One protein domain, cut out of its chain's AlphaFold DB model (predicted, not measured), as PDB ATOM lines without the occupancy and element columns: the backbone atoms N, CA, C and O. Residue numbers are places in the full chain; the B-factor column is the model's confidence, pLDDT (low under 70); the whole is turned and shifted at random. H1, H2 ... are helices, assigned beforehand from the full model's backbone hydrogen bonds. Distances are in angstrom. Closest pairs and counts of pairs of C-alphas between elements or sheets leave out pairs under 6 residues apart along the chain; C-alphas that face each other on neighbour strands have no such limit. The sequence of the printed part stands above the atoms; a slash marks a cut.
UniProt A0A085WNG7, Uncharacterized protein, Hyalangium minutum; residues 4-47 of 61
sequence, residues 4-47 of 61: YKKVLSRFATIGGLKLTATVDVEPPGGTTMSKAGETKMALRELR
ATOM      1  N   TYR A   4       5.386  10.286 -15.366       61.19
ATOM      2  CA  TYR A   4       3.971   9.917 -15.426       61.19
ATOM      3  C   TYR A   4       3.309   9.823 -14.044       61.19
ATOM      4  O   TYR A   4       2.178  10.262 -13.891       61.19
ATOM      5  N   LYS A   5       4.000   9.301 -13.015       60.06
ATOM      6  CA  LYS A   5       3.392   9.120 -11.683       60.06
ATOM      7  C   LYS A   5       3.103  10.460 -11.023       60.06
ATOM      8  O   LYS A   5       2.026  10.608 -10.486       60.06
ATOM      9  N   LYS A   6       4.028  11.425 -11.067       60.84
ATOM     10  CA  LYS A   6       3.834  12.729 -10.402       60.84
ATOM     11  C   LYS A   6       2.883  13.655 -11.157       60.84
ATOM     12  O   LYS A   6       2.138  14.388 -10.516       60.84
ATOM     13  N   VAL A   7       2.928  13.650 -12.490       67.25
ATOM     14  CA  VAL A   7       2.085  14.540 -13.299       67.25
ATOM     15  C   VAL A   7       0.668  13.983 -13.374       67.25
ATOM     16  O   VAL A   7      -0.264  14.649 -12.943       67.25
ATOM     17  N   LEU A   8       0.489  12.734 -13.820       65.00
ATOM     18  CA  LEU A   8      -0.857  12.183 -13.977       65.00
ATOM     19  C   LEU A   8      -1.550  11.964 -12.630       65.00
ATOM     20  O   LEU A   8      -2.726  12.280 -12.536       65.00
ATOM     21  N   SER A   9      -0.866  11.519 -11.564       64.81
ATOM     22  CA  SER A   9      -1.557  11.302 -10.277       64.81
ATOM     23  C   SER A   9      -2.096  12.588  -9.657       64.81
ATOM     24  O   SER A   9      -3.054  12.531  -8.897       64.81
ATOM     25  N   ARG A  10      -1.476  13.740  -9.946       65.06
ATOM     26  CA  ARG A  10      -1.894  15.036  -9.401       65.06
ATOM     27  C   ARG A  10      -3.151  15.571 -10.080       65.06
ATOM     28  O   ARG A  10      -3.919  16.288  -9.453       65.06
ATOM     29  N   PHE A  11      -3.337  15.234 -11.352       63.59
ATOM     30  CA  PHE A  11      -4.439  15.749 -12.158       63.59
ATOM     31  C   PHE A  11      -5.540  14.716 -12.423       63.59
ATOM     32  O   PHE A  11      -6.656  15.100 -12.743       63.59
ATOM     33  N   ALA A  12      -5.270  13.420 -12.225       60.62
ATOM     34  CA  ALA A  12      -6.252  12.345 -12.372       60.62
ATOM     35  C   ALA A  12      -7.381  12.392 -11.327       60.62
ATOM     36  O   ALA A  12      -8.411  11.756 -11.519       60.62
ATOM     37  N   THR A  13      -7.205  13.129 -10.228       60.44
ATOM     38  CA  THR A  13      -8.232  13.296  -9.187       60.44
ATOM     39  C   THR A  13      -9.211  14.431  -9.483       60.44
ATOM     40  O   THR A  13     -10.192  14.580  -8.761       60.44
ATOM     41  N   ILE A  14      -8.956  15.245 -10.511       58.62
ATOM     42  CA  ILE A  14      -9.787  16.393 -10.876       58.62
ATOM     43  C   ILE A  14     -10.473  16.045 -12.197       58.62
ATOM     44  O   ILE A  14      -9.828  15.930 -13.239       58.62
ATOM     45  N   GLY A  15     -11.785  15.815 -12.150       65.44
ATOM     46  CA  GLY A  15     -12.568  15.528 -13.348       65.44
ATOM     47  C   GLY A  15     -12.506  16.682 -14.355       65.44
ATOM     48  O   GLY A  15     -12.463  17.847 -13.972       65.44
ATOM     49  N   GLY A  16     -12.508  16.357 -15.652       69.62
ATOM     50  CA  GLY A  16     -12.594  17.345 -16.734       69.62
ATOM     51  C   GLY A  16     -11.263  17.821 -17.328       69.62
ATOM     52  O   GLY A  16     -11.285  18.630 -18.252       69.62
ATOM     53  N   LEU A  17     -10.109  17.317 -16.872       68.00
ATOM     54  CA  LEU A  17      -8.816  17.689 -17.455       68.00
ATOM     55  C   LEU A  17      -8.362  16.709 -18.548       68.00
ATOM     56  O   LEU A  17      -8.058  15.547 -18.281       68.00
ATOM     57  N   LYS A  18      -8.229  17.209 -19.781       68.25
ATOM     58  CA  LYS A  18      -7.554  16.509 -20.883       68.25
ATOM     59  C   LYS A  18      -6.102  16.984 -20.965       68.25
ATOM     60  O   LYS A  18      -5.850  18.134 -21.309       68.25
ATOM     61  N   LEU A  19      -5.152  16.101 -20.660       67.62
ATOM     62  CA  LEU A  19      -3.717  16.370 -20.774       67.62
ATOM     63  C   LEU A  19      -3.170  15.746 -22.067       67.62
ATOM     64  O   LEU A  19      -3.398  14.568 -22.334       67.62
ATOM     65  N   THR A  20      -2.416  16.511 -22.852       70.62
ATOM     66  CA  THR A  20      -1.669  16.011 -24.015       70.62
ATOM     67  C   THR A  20      -0.196  16.345 -23.817       70.62
ATOM     68  O   THR A  20       0.141  17.496 -23.561       70.62
ATOM     69  N   ALA A  21       0.672  15.338 -23.885       70.81
ATOM     70  CA  ALA A  21       2.113  15.496 -23.727       70.81
ATOM     71  C   ALA A  21       2.825  14.899 -24.941       70.81
ATOM     72  O   ALA A  21       2.626  13.726 -25.256       70.81
ATOM     73  N   THR A  22       3.658  15.703 -25.593       71.88
ATOM     74  CA  THR A  22       4.548  15.267 -26.673       71.88
ATOM     75  C   THR A  22       5.946  15.106 -26.094       71.88
ATOM     76  O   THR A  22       6.420  15.990 -25.381       71.88
ATOM     77  N   VAL A  23       6.592  13.975 -26.363       74.50
ATOM     78  CA  VAL A  23       7.947  13.687 -25.884       74.50
ATOM     79  C   VAL A  23       8.804  13.326 -27.089       74.50
ATOM     80  O   VAL A  23       8.592  12.282 -27.699       74.50
ATOM     81  N   ASP A  24       9.765  14.186 -27.419       73.75
ATOM     82  CA  ASP A  24      10.828  13.878 -28.374       73.75
ATOM     83  C   ASP A  24      12.002  13.231 -27.626       73.75
ATOM     84  O   ASP A  24      12.432  13.712 -26.574       73.75
ATOM     85  N   VAL A  25      12.510  12.119 -28.161       76.38
ATOM     86  CA  VAL A  25      13.672  11.407 -27.617       76.38
ATOM     87  C   VAL A  25      14.662  11.165 -28.747       76.38
ATOM     88  O   VAL A  25      14.359  10.442 -29.694       76.38
ATOM     89  N   GLU A  26      15.855  11.742 -28.624       77.31
ATOM     90  CA  GLU A  26      16.952  11.586 -29.582       77.31
ATOM     91  C   GLU A  26      18.144  10.914 -28.891       77.31
ATOM     92  O   GLU A  26      19.028  11.589 -28.359       77.31
ATOM     93  N   PRO A  27      18.169   9.572 -28.822       76.06
ATOM     94  CA  PRO A  27      19.317   8.876 -28.273       76.06
ATOM     95  C   PRO A  27      20.536   9.055 -29.197       76.06
ATOM     96  O   PRO A  27      20.389   9.039 -30.424       76.06
ATOM     97  N   PRO A  28      21.753   9.194 -28.641       71.62
ATOM     98  CA  PRO A  28      22.969   9.233 -29.443       71.62
ATOM     99  C   PRO A  28      23.111   7.913 -30.217       71.62
ATOM    100  O   PRO A  28      23.193   6.844 -29.619       71.62
ATOM    101  N   GLY A  29      23.095   7.996 -31.552       77.12
ATOM    102  CA  GLY A  29      23.075   6.834 -32.454       77.12
ATOM    103  C   GLY A  29      21.710   6.524 -33.084       77.12
ATOM    104  O   GLY A  29      21.625   5.637 -33.929       77.12
ATOM    105  N   GLY A  30      20.662   7.277 -32.737       77.44
ATOM    106  CA  GLY A  30      19.324   7.114 -33.298       77.44
ATOM    107  C   GLY A  30      18.545   5.937 -32.703       77.44
ATOM    108  O   GLY A  30      19.024   5.192 -31.849       77.44
ATOM    109  N   THR A  31      17.300   5.788 -33.149       78.88
ATOM    110  CA  THR A  31      16.381   4.739 -32.683       78.88
ATOM    111  C   THR A  31      16.127   3.744 -33.808       78.88
ATOM    112  O   THR A  31      15.869   4.129 -34.945       78.88
ATOM    113  N   THR A  32      16.166   2.449 -33.494       80.25
ATOM    114  CA  THR A  32      15.863   1.379 -34.454       80.25
ATOM    115  C   THR A  32      14.362   1.085 -34.517       80.25
ATOM    116  O   THR A  32      13.621   1.337 -33.564       80.25
ATOM    117  N   MET A  33      13.899   0.471 -35.613       80.31
ATOM    118  CA  MET A  33      12.502   0.019 -35.729       80.31
ATOM    119  C   MET A  33      12.100  -0.961 -34.617       80.31
ATOM    120  O   MET A  33      10.981  -0.887 -34.116       80.31
ATOM    121  N   SER A  34      13.013  -1.830 -34.167       80.31
ATOM    122  CA  SER A  34      12.760  -2.738 -33.039       80.31
ATOM    123  C   SER A  34      12.463  -1.973 -31.748       80.31
ATOM    124  O   SER A  34      11.480  -2.267 -31.072       80.31
ATOM    125  N   LYS A  35      13.246  -0.927 -31.445       81.81
ATOM    126  CA  LYS A  35      13.018  -0.074 -30.267       81.81
ATOM    127  C   LYS A  35      11.730   0.737 -30.376       81.81
ATOM    128  O   LYS A  35      11.046   0.936 -29.371       81.81
ATOM    129  N   ALA A  36      11.348   1.140 -31.586       83.38
ATOM    130  CA  ALA A  36      10.039   1.738 -31.836       83.38
ATOM    131  C   ALA A  36       8.895   0.756 -31.530       83.38
ATOM    132  O   ALA A  36       7.919   1.134 -30.885       83.38
ATOM    133  N   GLY A  37       9.037  -0.513 -31.931       83.00
ATOM    134  CA  GLY A  37       8.081  -1.583 -31.636       83.00
ATOM    135  C   GLY A  37       7.936  -1.863 -30.137       83.00
ATOM    136  O   GLY A  37       6.815  -1.901 -29.630       83.00
ATOM    137  N   GLU A  38       9.054  -1.968 -29.412       85.44
ATOM    138  CA  GLU A  38       9.065  -2.094 -27.945       85.44
ATOM    139  C   GLU A  38       8.352  -0.908 -27.274       85.44
ATOM    140  O   GLU A  38       7.510  -1.091 -26.394       85.44
ATOM    141  N   THR A  39       8.632   0.314 -27.737       84.00
ATOM    142  CA  THR A  39       7.996   1.537 -27.225       84.00
ATOM    143  C   THR A  39       6.490   1.516 -27.474       84.00
ATOM    144  O   THR A  39       5.703   1.832 -26.584       84.00
ATOM    145  N   LYS A  40       6.071   1.083 -28.666       83.19
ATOM    146  CA  LYS A  40       4.661   0.952 -29.033       83.19
ATOM    147  C   LYS A  40       3.927  -0.047 -28.136       83.19
ATOM    148  O   LYS A  40       2.820   0.235 -27.675       83.19
ATOM    149  N   MET A  41       4.548  -1.193 -27.856       82.50
ATOM    150  CA  MET A  41       4.008  -2.184 -26.924       82.50
ATOM    151  C   MET A  41       3.863  -1.618 -25.510       82.50
ATOM    152  O   MET A  41       2.781  -1.717 -24.932       82.50
ATOM    153  N   ALA A  42       4.894  -0.944 -24.994       82.31
ATOM    154  CA  ALA A  42       4.853  -0.324 -23.671       82.31
ATOM    155  C   ALA A  42       3.750   0.749 -23.559       82.31
ATOM    156  O   ALA A  42       3.048   0.818 -22.552       82.31
ATOM    157  N   LEU A  43       3.536   1.564 -24.600       83.19
ATOM    158  CA  LEU A  43       2.435   2.536 -24.638       83.19
ATOM    159  C   LEU A  43       1.060   1.853 -24.597       83.19
ATOM    160  O   LEU A  43       0.168   2.305 -23.875       83.19
ATOM    161  N   ARG A  44       0.896   0.737 -25.318       76.38
ATOM    162  CA  ARG A  44      -0.356  -0.032 -25.351       76.38
ATOM    163  C   ARG A  44      -0.681  -0.671 -24.000       76.38
ATOM    164  O   ARG A  44      -1.839  -0.647 -23.585       76.38
ATOM    165  N   GLU A  45       0.323  -1.193 -23.296       81.38
ATOM    166  CA  GLU A  45       0.176  -1.709 -21.925       81.38
ATOM    167  C   GLU A  45      -0.287  -0.620 -20.952       81.38
ATOM    168  O   GLU A  45      -1.123  -0.863 -20.083       81.38
ATOM    169  N   LEU A  46       0.187   0.610 -21.155       76.75
ATOM    170  CA  LEU A  46      -0.225   1.783 -20.388       76.75
ATOM    171  C   LEU A  46      -1.578   2.364 -20.826       76.75
ATOM    172  O   LEU A  46      -2.007   3.370 -20.263       76.75
ATOM    173  N   ARG A  47      -2.258   1.748 -21.807       73.31
ATOM    174  CA  ARG A  47      -3.514   2.236 -22.408       73.31
ATOM    175  C   ARG A  47      -3.393   3.651 -22.994       73.31
ATOM    176  O   ARG A  47      -4.370   4.393 -23.033       73.31
TER     177      ARG A  47
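Overview. This is residues 4 to 47 of the 61 residues of an uncharacterized protein of Hyalangium minutum (UniProt A0A085WNG7). The longer helix, H2, and the shorter H1 stand apart in an open loop of chain. A long link without named elements, residues 12 to 32, runs the length of the model and folds back near Gly 15 and Gly 29. The printed part has 44 residues, with two named helices, H1 then H2, and no named strand; the class is all helix, though only 21 residues are in named elements. It is only just extended, close to loose, with a radius of gyration of the C-alphas of 14.0 A and spans of 40 by 21 by 15 A.

Along the chain. H2 is residues 33 to 45, 18.6 A long, from C-alpha 33 at (12.502, 0.019, -35.729) to C-alpha 45 at (0.176, -1.709, -21.925). H1 is residues 4 to 11, 10.7 A long, beginning at C-alpha 4 at (3.971, 9.917, -15.426).

Arrangement. H2 and H1 are apart, with no C-alpha of one within 8 A of the other. Every O i to N i+4 pair is within hydrogen-bond range in H2, but 2 of 4 in H1. Residues 12 to 18 and 20 to 47 stand free.

Size, cuts and confidence. The C-alphas of Gly 15 and Gly 29 are the two farthest apart, 41.4 A. The printed part has no cut. The link from H1 to H2 is long, 21 residues. Residues 4 to 19 have pLDDT under 70.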